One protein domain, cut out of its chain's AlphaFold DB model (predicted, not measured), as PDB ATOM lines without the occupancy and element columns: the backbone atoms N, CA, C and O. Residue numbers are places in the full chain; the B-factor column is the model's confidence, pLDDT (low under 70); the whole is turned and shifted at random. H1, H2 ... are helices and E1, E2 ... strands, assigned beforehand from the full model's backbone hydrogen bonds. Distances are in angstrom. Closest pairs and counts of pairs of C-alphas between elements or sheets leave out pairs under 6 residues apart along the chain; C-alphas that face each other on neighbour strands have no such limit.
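Overview. This is residues 3 to 10, 29 to 35 and 63 to 128 of the 128 residues of the protein "FAD:protein FMN transferase" of Candidatus Marinimicrobia bacterium (UniProt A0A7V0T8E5). A curled antiparallel sheet of four strands, E2 to E5, has a helical hairpin, H1 and H2, packed over one face. Toward the other face lie the short helix H3 and the strand E1, which pairs with no named strand and has little contact with the sheet. The printed part has 81 residues, with the elements E1, E2, E3, H1, H2, E4, E5, H3 along the chain and the sheet order E2 - E3 - E4 - E5. The class is mixed, helices and strands; the whole is compact, with a radius of gyration of the C-alphas of 11.8 A and spans of 35 by 29 by 20 A.

Along the chain. Find C-alpha 3 at (436.416, 447.856, 359.533), where E1, residues 3 to 7, begins. After a cut comes E2, residues 29 to 34, 17.2 A long, and after a second cut E3, residues 63 to 70, 19.9 A. At C-alpha 73, (435.818, 431.400, 359.495), H1 begins and runs 19.6 A to residue 86; H2 is residues 88 to 95. Then look for E4, residues 102 to 110, 25.6 A, E5, residues 113 to 118, 17.3 A, and H3, residues 120 to 123, which ends at C-alpha 123, (448.657, 444.147, 366.206).

Arrangement. Start at the sheet, twisted, with C-alphas up to 4.3 A off its best plane. Between E2 and E3 you will find N 31 and O 68 at 3.0 A, between E3 and E4 N 67 and O 104 at 2.8 A, and across the hairpin E4 and E5 N 107 and O 115 at 2.9 A. H1 is on the sheet, over E2 and E3, at a height of 6.9 A; its closest C-alphas to E2 are Cys 73 and Gly 29, 3.9 A. H2 is on the same face, at a height of 9.8 A, over E4 and only just over E3, with 3 C-alphas there; Val 95 and Glu 102 are its closest C-alphas to E4, 6.5 A. H1, with residues 82 to 84 alone, touches H2, the closest C-alphas being Phe 83 and Gly 91, 4.5 A; they run opposite ways at a shallow tilt of 33 degrees, only just short of steep. H3 is on the opposite face, over none of the strands, with the C-alphas of Phe 122 and Glu 102 closest to E4, 5.4 A. E1 and E3 have 1 pair of C-alphas within 8 A, Ile 6 and Thr 67 at 7.9 A; E1 is apart from E2. In H1 and H2 every O i to N i+4 pair is within hydrogen-bond range; H3 is too short for one.

Size, cuts and confidence. The C-alphas farthest apart, Pro 71 and Glu 111, are 35.2 A apart. Residues 11 to 28 are not printed, a gap of 25.0 A between C-alphas 10 and 29, nor are residues 36 to 62, a gap of 8.3 A between C-alphas 35 and 63. Of the links that are printed whole, no link is long. The mean pLDDT of the printed part is 95.1, and no printed residue is under 70.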
ATOM      1  N   ILE A   3     436.105 447.460 358.160       95.44
ATOM      2  CA  ILE A   3     436.416 447.856 359.533       95.44
ATOM      3  C   ILE A   3     435.489 447.076 360.453       95.44
ATOM      4  O   ILE A   3     434.269 447.212 360.370       95.44
ATOM      5  N   LEU A   4     436.079 446.266 361.326       95.00
ATOM      6  CA  LEU A   4     435.359 445.433 362.280       95.00
ATOM      7  C   LEU A   4     435.647 445.919 363.702       95.00
ATOM      8  O   LEU A   4     436.779 446.282 364.028       95.00
ATOM      9  N   GLY A   5     434.616 445.936 364.545       94.81
ATOM     10  CA  GLY A   5     434.734 446.278 365.959       94.81
ATOM     11  C   GLY A   5     434.775 445.028 366.832       94.81
ATOM     12  O   GLY A   5     433.898 444.172 366.732       94.81
ATOM     13  N   ILE A   6     435.765 444.952 367.714       94.56
ATOM     14  CA  ILE A   6     435.799 444.035 368.852       94.56
ATOM     15  C   ILE A   6     435.156 444.761 370.027       94.56
ATOM     16  O   ILE A   6     435.566 445.860 370.398       94.56
ATOM     17  N   ASP A   7     434.121 444.152 370.583       92.50
ATOM     18  CA  ASP A   7     433.283 444.752 371.613       92.50
ATOM     19  C   ASP A   7     433.978 444.774 372.980       92.50
ATOM     20  O   ASP A   7     434.725 443.851 373.321       92.50
ATOM     21  N   ALA A   8     433.713 445.803 373.784       89.06
ATOM     22  CA  ALA A   8     434.248 445.874 375.138       89.06
ATOM     23  C   ALA A   8     433.443 445.004 376.113       89.06
ATOM     24  O   ALA A   8     432.211 444.928 376.025       89.06
ATOM     25  N   PRO A   9     434.110 444.357 377.084       84.50
ATOM     26  CA  PRO A   9     433.419 443.623 378.129       84.50
ATOM     27  C   PRO A   9     432.676 444.596 379.052       84.50
ATOM     28  O   PRO A   9     433.280 445.354 379.809       84.50
ATOM     29  N   ASN A  10     431.345 444.589 378.983       80.06
ATOM     30  CA  ASN A  10     430.491 445.388 379.854       80.06
ATOM     31  C   ASN A  10     429.130 444.701 380.042       80.06
ATOM     32  O   ASN A  10     428.407 444.488 379.069       80.06
ATOM     33  N   GLY A  29     439.075 434.875 357.717       97.06
ATOM     34  CA  GLY A  29     438.052 434.515 358.689       97.06
ATOM     35  C   GLY A  29     438.317 435.134 360.056       97.06
ATOM     36  O   GLY A  29     439.464 435.274 360.476       97.06
ATOM     37  N   ILE A  30     437.245 435.476 360.767       97.75
ATOM     38  CA  ILE A  30     437.307 435.991 362.134       97.75
ATOM     39  C   ILE A  30     436.169 435.414 362.967       97.75
ATOM     40  O   ILE A  30     435.027 435.362 362.513       97.75
ATOM     41  N   ALA A  31     436.481 435.009 364.192       97.94
ATOM     42  CA  ALA A  31     435.494 434.547 365.157       97.94
ATOM     43  C   ALA A  31     435.915 434.920 366.576       97.94
ATOM     44  O   ALA A  31     437.103 435.036 366.878       97.94
ATOM     45  N   SER A  32     434.932 435.074 367.458       96.38
ATOM     46  CA  SER A  32     435.163 435.380 368.866       96.38
ATOM     47  C   SER A  32     434.440 434.378 369.754       96.38
ATOM     48  O   SER A  32     433.273 434.071 369.540       96.38
ATOM     49  N   SER A  33     435.122 433.919 370.798       94.69
ATOM     50  CA  SER A  33     434.546 433.134 371.889       94.69
ATOM     51  C   SER A  33     434.775 433.874 373.199       94.69
ATOM     52  O   SER A  33     435.833 434.462 373.411       94.69
ATOM     53  N   GLY A  34     433.793 433.878 374.092       88.25
ATOM     54  CA  GLY A  34     433.910 434.593 375.356       88.25
ATOM     55  C   GLY A  34     432.720 434.377 376.270       88.25
ATOM     56  O   GLY A  34     431.612 434.095 375.823       88.25
ATOM     57  N   ASP A  35     432.947 434.537 377.565       80.25
ATOM     58  CA  ASP A  35     431.955 434.311 378.617       80.25
ATOM     59  C   ASP A  35     431.655 435.573 379.432       80.25
ATOM     60  O   ASP A  35     430.965 435.528 380.450       80.25
ATOM     61  N   LEU A  63     440.473 434.491 381.366       93.62
ATOM     62  CA  LEU A  63     440.066 434.910 380.012       93.62
ATOM     63  C   LEU A  63     438.571 435.237 379.955       93.62
ATOM     64  O   LEU A  63     437.740 434.399 380.291       93.62
ATOM     65  N   ALA A  64     438.253 436.445 379.498       92.81
ATOM     66  CA  ALA A  64     436.893 436.911 379.245       92.81
ATOM     67  C   ALA A  64     436.465 436.646 377.806       92.81
ATOM     68  O   ALA A  64     435.332 436.223 377.570       92.81
ATOM     69  N   SER A  65     437.363 436.886 376.856       95.38
ATOM     70  CA  SER A  65     437.162 436.526 375.461       95.38
ATOM     71  C   SER A  65     438.478 436.358 374.722       95.38
ATOM     72  O   SER A  65     439.538 436.826 375.148       95.38
ATOM     73  N   VAL A  66     438.372 435.699 373.579       97.81
ATOM     74  CA  VAL A  66     439.398 435.625 372.557       97.81
ATOM     75  C   VAL A  66     438.745 435.841 371.198       97.81
ATOM     76  O   VAL A  66     437.680 435.294 370.915       97.81
ATOM     77  N   THR A  67     439.393 436.641 370.364       98.38
ATOM     78  CA  THR A  67     439.059 436.838 368.958       98.38
ATOM     79  C   THR A  67     440.194 436.264 368.133       98.38
ATOM     80  O   THR A  67     441.345 436.650 368.326       98.38
ATOM     81  N   ILE A  68     439.873 435.338 367.238       98.62
ATOM     82  CA  ILE A  68     440.825 434.655 366.370       98.62
ATOM     83  C   ILE A  68     440.628 435.127 364.943       98.62
ATOM     84  O   ILE A  68     439.497 435.225 364.472       98.62
ATOM     85  N   ILE A  69     441.743 435.368 364.264       98.31
ATOM     86  CA  ILE A  69     441.805 435.519 362.815       98.31
ATOM     87  C   ILE A  69     442.516 434.303 362.248       98.31
ATOM     88  O   ILE A  69     443.495 433.837 362.829       98.31
ATOM     89  N   ALA A  70     441.990 433.782 361.146       98.38
ATOM     90  CA  ALA A  70     442.512 432.618 360.445       98.38
ATOM     91  C   ALA A  70     442.195 432.722 358.939       98.38
ATOM     92  O   ALA A  70     441.405 433.584 358.546       98.38
ATOM     93  N   PRO A  71     442.739 431.840 358.080       97.75
ATOM     94  CA  PRO A  71     442.414 431.824 356.651       97.75
ATOM     95  C   PRO A  71     440.916 431.677 356.334       97.75
ATOM     96  O   PRO A  71     440.444 432.207 355.332       97.75
ATOM     97  N   ASP A  72     440.150 430.997 357.193       97.19
ATOM     98  CA  ASP A  72     438.705 430.839 357.045       97.19
ATOM     99  C   ASP A  72     437.961 430.900 358.389       97.19
ATOM    100  O   ASP A  72     438.535 430.740 359.470       97.19
ATOM    101  N   CYS A  73     436.656 431.176 358.317       96.50
ATOM    102  CA  CYS A  73     435.818 431.400 359.495       96.50
ATOM    103  C   CYS A  73     435.617 430.126 360.335       96.50
ATOM    104  O   CYS A  73     435.545 430.210 361.559       96.50
ATOM    105  N   GLY A  74     435.572 428.948 359.704       98.19
ATOM    106  CA  GLY A  74     435.403 427.682 360.420       98.19
ATOM    107  C   GLY A  74     436.618 427.359 361.284       98.19
ATOM    108  O   GLY A  74     436.474 426.957 362.439       98.19
ATOM    109  N   LEU A  75     437.819 427.602 360.755       98.19
ATOM    110  CA  LEU A  75     439.054 427.471 361.518       98.19
ATOM    111  C   LEU A  75     439.136 428.503 362.649       98.19
ATOM    112  O   LEU A  75     439.481 428.140 363.775       98.19
ATOM    113  N   ALA A  76     438.785 429.765 362.378       98.56
ATOM    114  CA  ALA A  76     438.769 430.810 363.401       98.56
ATOM    115  C   ALA A  76     437.841 430.446 364.574       98.56
ATOM    116  O   ALA A  76     438.246 430.550 365.732       98.56
ATOM    117  N   ASP A  77     436.629 429.966 364.284       98.50
ATOM    118  CA  ASP A  77     435.629 429.591 365.291       98.50
ATOM    119  C   ASP A  77     436.071 428.386 366.138       98.50
ATOM    120  O   ASP A  77     436.041 428.419 367.375       98.50
ATOM    121  N   ALA A  78     436.599 427.348 365.479       98.06
ATOM    122  CA  ALA A  78     437.132 426.170 366.157       98.06
ATOM    123  C   ALA A  78     438.289 426.530 367.104       98.06
ATOM    124  O   ALA A  78     438.332 426.068 368.250       98.06
ATOM    125  N   ILE A  79     439.217 427.378 366.648       98.44
ATOM    126  CA  ILE A  79     440.351 427.818 367.463       98.44
ATOM    127  C   ILE A  79     439.878 428.726 368.595       98.44
ATOM    128  O   ILE A  79     440.367 428.558 369.706       98.44
ATOM    129  N   ALA A  80     438.925 429.635 368.373       98.38
ATOM    130  CA  ALA A  80     438.423 430.520 369.424       98.38
ATOM    131  C   ALA A  80     437.834 429.711 370.594       98.38
ATOM    132  O   ALA A  80     438.180 429.948 371.756       98.38
ATOM    133  N   THR A  81     437.045 428.678 370.284       97.31
ATOM    134  CA  THR A  81     436.483 427.770 371.292       97.31
ATOM    135  C   THR A  81     437.578 426.961 371.993       97.31
ATOM    136  O   THR A  81     437.628 426.902 373.224       97.31
ATOM    137  N   ALA A  82     438.501 426.361 371.232       97.69
ATOM    138  CA  ALA A  82     439.601 425.581 371.800       97.69
ATOM    139  C   ALA A  82     440.517 426.438 372.690       97.69
ATOM    140  O   ALA A  82     440.946 425.996 373.754       97.69
ATOM    141  N   PHE A  83     440.783 427.680 372.292       98.25
ATOM    142  CA  PHE A  83     441.578 428.638 373.049       98.25
ATOM    143  C   PHE A  83     440.894 428.974 374.379       98.25
ATOM    144  O   PHE A  83     441.549 428.920 375.422       98.25
ATOM    145  N   MET A  84     439.579 429.229 374.370       96.62
ATOM    146  CA  MET A  84     438.809 429.428 375.605       96.62
ATOM    147  C   MET A  84     438.855 428.211 376.532       96.62
ATOM    148  O   MET A  84     438.843 428.390 377.738       96.62
ATOM    149  N   VAL A  85     438.947 426.982 376.017       96.81
ATOM    150  CA  VAL A  85     439.126 425.776 376.853       96.81
ATOM    151  C   VAL A  85     440.553 425.661 377.410       96.81
ATOM    152  O   VAL A  85     440.771 425.186 378.528       96.81
ATOM    153  N   LEU A  86     441.552 426.046 376.615       97.25
ATOM    154  CA  LEU A  86     442.969 425.890 376.948       97.25
ATOM    155  C   LEU A  86     443.482 426.931 377.949       97.25
ATOM    156  O   LEU A  86     444.427 426.634 378.689       97.25
ATOM    157  N   GLY A  87     442.893 428.123 377.977       96.31
ATOM    158  CA  GLY A  87     443.396 429.243 378.765       96.31
ATOM    159  C   GLY A  87     444.545 429.991 378.082       96.31
ATOM    160  O   GLY A  87     445.127 429.517 377.109       96.31
ATOM    161  N   GLU A  88     444.912 431.155 378.629       96.38
ATOM    162  CA  GLU A  88     445.860 432.108 378.019       96.38
ATOM    163  C   GLU A  88     447.162 431.441 377.554       96.38
ATOM    164  O   GLU A  88     447.517 431.490 376.378       96.38
ATOM    165  N   LYS A  89     447.876 430.782 378.472       96.81
ATOM    166  CA  LYS A  89     449.216 430.251 378.198       96.81
ATOM    167  C   LYS A  89     449.204 429.167 377.120       96.81
ATOM    168  O   LYS A  89     450.021 429.201 376.204       96.81
ATOM    169  N   SER A  90     448.303 428.194 377.243       97.88
ATOM    170  CA  SER A  90     448.226 427.059 376.318       97.88
ATOM    171  C   SER A  90     447.581 427.452 374.987       97.88
ATOM    172  O   SER A  90     447.990 426.945 373.948       97.88
ATOM    173  N   GLY A  91     446.628 428.388 374.998       97.94
ATOM    174  CA  GLY A  91     446.039 428.961 373.791       97.94
ATOM    175  C   GLY A  91     447.064 429.742 372.967       97.94
ATOM    176  O   GLY A  91     447.188 429.507 371.768       97.94
ATOM    177  N   LEU A  92     447.893 430.578 373.604       98.12
ATOM    178  CA  LEU A  92     448.989 431.276 372.918       98.12
ATOM    179  C   LEU A  92     450.015 430.300 372.320       98.12
ATOM    180  O   LEU A  92     450.522 430.533 371.227       98.12
ATOM    181  N   GLN A  93     450.299 429.186 373.004       98.12
ATOM    182  CA  GLN A  93     451.163 428.122 372.470       98.12
ATOM    183  C   GLN A  93     450.539 427.344 371.307       98.12
ATOM    184  O   GLN A  93     451.277 426.782 370.500       98.12
ATOM    185  N   LEU A  94     449.209 427.236 371.255       97.81
ATOM    186  CA  LEU A  94     448.500 426.643 370.124       97.81
ATOM    187  C   LEU A  94     448.599 427.571 368.913       97.81
ATOM    188  O   LEU A  94     449.065 427.142 367.862       97.81
ATOM    189  N   VAL A  95     448.218 428.839 369.088       97.81
ATOM    190  CA  VAL A  95     448.225 429.846 368.019       97.81
ATOM    191  C   VAL A  95     449.625 430.028 367.436       97.81
ATOM    192  O   VAL A  95     449.772 430.011 366.223       97.81
ATOM    193  N   SER A  96     450.679 430.063 368.260       97.25
ATOM    194  CA  SER A  96     452.056 430.227 367.765       97.25
ATOM    195  C   SER A  96     452.579 429.079 366.891       97.25
ATOM    196  O   SER A  96     453.632 429.218 366.269       97.25
ATOM    197  N   LYS A  97     451.882 427.936 366.852       97.56
ATOM    198  CA  LYS A  97     452.226 426.776 366.014       97.56
ATOM    199  C   LYS A  97     451.411 426.707 364.725       97.56
ATOM    200  O   LYS A  97     451.691 425.841 363.898       97.56
ATOM    201  N   LEU A  98     450.395 427.553 364.579       97.44
ATOM    202  CA  LEU A  98     449.504 427.557 363.430       97.44
ATOM    203  C   LEU A  98     449.884 428.720 362.506       97.44
ATOM    204  O   LEU A  98     449.949 429.859 362.967       97.44
ATOM    205  N   PRO A  99     450.167 428.459 361.220       96.06
ATOM    206  CA  PRO A  99     450.430 429.529 360.271       96.06
ATOM    207  C   PRO A  99     449.166 430.364 360.059       96.06
ATOM    208  O   PRO A  99     448.062 429.821 360.048       96.06
ATOM    209  N   ASP A 100     449.349 431.670 359.881       96.50
ATOM    210  CA  ASP A 100     448.284 432.626 359.552       96.50
ATOM    211  C   ASP A 100     447.133 432.675 360.574       96.50
ATOM    212  O   ASP A 100     446.013 433.068 360.245       96.50
ATOM    213  N   VAL A 101     447.409 432.291 361.826       98.38
ATOM    214  CA  VAL A 101     446.472 432.403 362.945       98.38
ATOM    215  C   VAL A 101     446.979 433.432 363.940       98.38
ATOM    216  O   VAL A 101     448.103 433.356 364.429       98.38
ATOM    217  N   GLU A 102     446.114 434.377 364.286       98.38
ATOM    218  CA  GLU A 102     446.422 435.468 365.204       98.38
ATOM    219  C   GLU A 102     445.286 435.630 366.222       98.38
ATOM    220  O   GLU A 102     444.129 435.321 365.932       98.38
ATOM    221  N   ALA A 103     445.607 436.103 367.426       98.56
ATOM    222  CA  ALA A 103     444.676 436.179 368.542       98.56
ATOM    223  C   ALA A 103     444.688 437.545 369.232       98.56
ATOM    224  O   ALA A 103     445.743 438.123 369.500       98.56
ATOM    225  N   TYR A 104     443.500 438.001 369.614       98.50
ATOM    226  CA  TYR A 104     443.275 439.121 370.518       98.50
ATOM    227  C   TYR A 104     442.525 438.631 371.747       98.50
ATOM    228  O   TYR A 104     441.458 438.032 371.637       98.50
ATOM    229  N   LEU A 105     443.094 438.857 372.921       97.88
ATOM    230  CA  LEU A 105     442.624 438.347 374.195       97.88
ATOM    231  C   LEU A 105     442.117 439.508 375.035       97.88
ATOM    232  O   LEU A 105     442.791 440.530 375.144       97.88
ATOM    233  N   ILE A 106     440.992 439.300 375.705       96.31
ATOM    234  CA  ILE A 106     440.513 440.163 376.781       96.31
ATOM    235  C   ILE A 106     440.487 439.327 378.057       96.31
ATOM    236  O   ILE A 106     439.882 438.255 378.102       96.31
ATOM    237  N   MET A 107     441.156 439.801 379.102       94.62
ATOM    238  CA  MET A 107     441.337 439.081 380.362       94.62
ATOM    239  C   MET A 107     440.894 439.926 381.541       94.62
ATOM    240  O   MET A 107     441.067 441.141 381.547       94.62
ATOM    241  N   ARG A 108     440.356 439.259 382.557       90.94
ATOM    242  CA  ARG A 108     439.988 439.847 383.844       90.94
ATOM    243  C   ARG A 108     441.242 439.986 384.701       90.94
ATOM    244  O   ARG A 108     441.934 438.995 384.920       90.94
ATOM    245  N   GLU A 109     441.523 441.190 385.183       88.75
ATOM    246  CA  GLU A 109     442.630 441.438 386.119       88.75
ATOM    247  C   GLU A 109     442.104 441.614 387.547       88.75
ATOM    248  O   GLU A 109     442.540 440.924 388.467       88.75
ATOM    249  N   GLN A 110     441.109 442.484 387.714       83.19
ATOM    250  CA  GLN A 110     440.379 442.712 388.961       83.19
ATOM    251  C   GLN A 110     438.882 442.824 388.665       83.19
ATOM    252  O   GLN A 110     438.454 442.791 387.507       83.19
ATOM    253  N   GLU A 111     438.060 442.950 389.704       79.00
ATOM    254  CA  GLU A 111     436.616 443.100 389.539       79.00
ATOM    255  C   GLU A 111     436.290 444.343 388.691       79.00
ATOM    256  O   GLU A 111     436.654 445.468 389.028       79.00
ATOM    257  N   GLY A 112     435.657 444.120 387.535       78.62
ATOM    258  CA  GLY A 112     435.339 445.168 386.559       78.62
ATOM    259  C   GLY A 112     436.526 445.707 385.747       78.62
ATOM    260  O   GLY A 112     436.316 446.567 384.894       78.62
ATOM    261  N   GLN A 113     437.749 445.211 385.968       86.94
ATOM    262  CA  GLN A 113     438.946 445.636 385.240       86.94
ATOM    263  C   GLN A 113     439.406 444.571 384.250       86.94
ATOM    264  O   GLN A 113     439.634 443.410 384.606       86.94
ATOM    265  N   PHE A 114     439.578 445.001 383.002       91.88
ATOM    266  CA  PHE A 114     440.003 444.149 381.905       91.88
ATOM    267  C   PHE A 114     441.286 444.676 381.279       91.88
ATOM    268  O   PHE A 114     441.445 445.879 381.078       91.88
ATOM    269  N   ILE A 115     442.167 443.749 380.920       94.94
ATOM    270  CA  ILE A 115     443.359 444.011 380.119       94.94
ATOM    271  C   ILE A 115     443.234 443.286 378.784       94.94
ATOM    272  O   ILE A 115     442.643 442.206 378.704       94.94
ATOM    273  N   ALA A 116     443.817 443.869 377.741       96.19
ATOM    274  CA  ALA A 116     443.871 443.260 376.424       96.19
ATOM    275  C   ALA A 116     445.304 442.885 376.044       96.19
ATOM    276  O   ALA A 116     446.259 443.566 376.425       96.19
ATOM    277  N   ARG A 117     445.453 441.800 375.283       96.94
ATOM    278  CA  ARG A 117     446.713 441.400 374.647       96.94
ATOM    279  C   ARG A 117     446.447 440.951 373.224       96.94
ATOM    280  O   ARG A 117     445.396 440.388 372.944       96.94
ATOM    281  N   ALA A 118     447.416 441.157 372.351       98.00
ATOM    282  CA  ALA A 118     447.345 440.769 370.956       98.00
ATOM    283  C   ALA A 118     448.612 439.996 370.584       98.00
ATOM    284  O   ALA A 118     449.685 440.231 371.144       98.00
ATOM    285  N   THR A 119     448.496 439.048 369.662       98.31
ATOM    286  CA  THR A 119     449.664 438.477 368.994       98.31
ATOM    287  C   THR A 119     450.206 439.468 367.961       98.31
ATOM    288  O   THR A 119     449.491 440.348 367.479       98.31
ATOM    289  N   ALA A 120     451.490 439.348 367.620       96.81
ATOM    290  CA  ALA A 120     452.185 440.359 366.824       96.81
ATOM    291  C   ALA A 120     451.607 440.561 365.411       96.81
ATOM    292  O   ALA A 120     451.758 441.642 364.846       96.81
ATOM    293  N   GLY A 121     450.980 439.552 364.795       96.19
ATOM    294  CA  GLY A 121     450.281 439.739 363.524       96.19
ATOM    295  C   GLY A 121     448.922 440.410 363.703       96.19
ATOM    296  O   GLY A 121     448.565 441.255 362.886       96.19
ATOM    297  N   PHE A 122     448.220 440.134 364.806       97.69
ATOM    298  CA  PHE A 122     446.979 440.833 365.152       97.69
ATOM    299  C   PHE A 122     447.214 442.339 365.354       97.69
ATOM    300  O   PHE A 122     446.434 443.161 364.883       97.69
ATOM    301  N   GLU A 123     448.318 442.730 365.995       97.44
ATOM    302  CA  GLU A 123     448.657 444.147 366.206       97.44
ATOM    303  C   GLU A 123     448.797 444.937 364.897       97.44
ATOM    304  O   GLU A 123     448.494 446.126 364.857       97.44
ATOM    305  N   LYS A 124     449.207 444.289 363.800       96.25
ATOM    306  CA  LYS A 124     449.437 444.955 362.504       96.25
ATOM    307  C   LYS A 124     448.159 445.412 361.812       96.25
ATOM    308  O   LYS A 124     448.220 446.287 360.955       96.25
ATOM    309  N   ILE A 125     447.032 444.799 362.150       96.06
ATOM    310  CA  ILE A 125     445.721 445.107 361.566       96.06
ATOM    311  C   ILE A 125     444.843 445.925 362.519       96.06
ATOM    312  O   ILE A 125     443.728 446.307 362.160       96.06
ATOM    313  N   MET A 126     445.319 446.166 363.744       97.00
ATOM    314  CA  MET A 126     444.656 447.032 364.707       97.00
ATOM    315  C   MET A 126     444.759 448.476 364.239       97.00
ATOM    316  O   MET A 126     445.830 448.961 363.878       97.00
ATOM    317  N   ILE A 127     443.631 449.174 364.285       94.94
ATOM    318  CA  ILE A 127     443.568 450.606 364.015       94.94
ATOM    319  C   ILE A 127     443.097 451.345 365.275       94.94
ATOM    320  O   ILE A 127     442.380 450.749 366.086       94.94
ATOM    321  N   PRO A 128     443.518 452.611 365.470       86.44
ATOM    322  CA  PRO A 128     443.047 453.442 366.579       86.44
ATOM    323  C   PRO A 128     441.527 453.558 366.596       86.44
ATOM    324  O   PRO A 128     440.886 453.226 365.577       86.44
TER     325      PRO A 128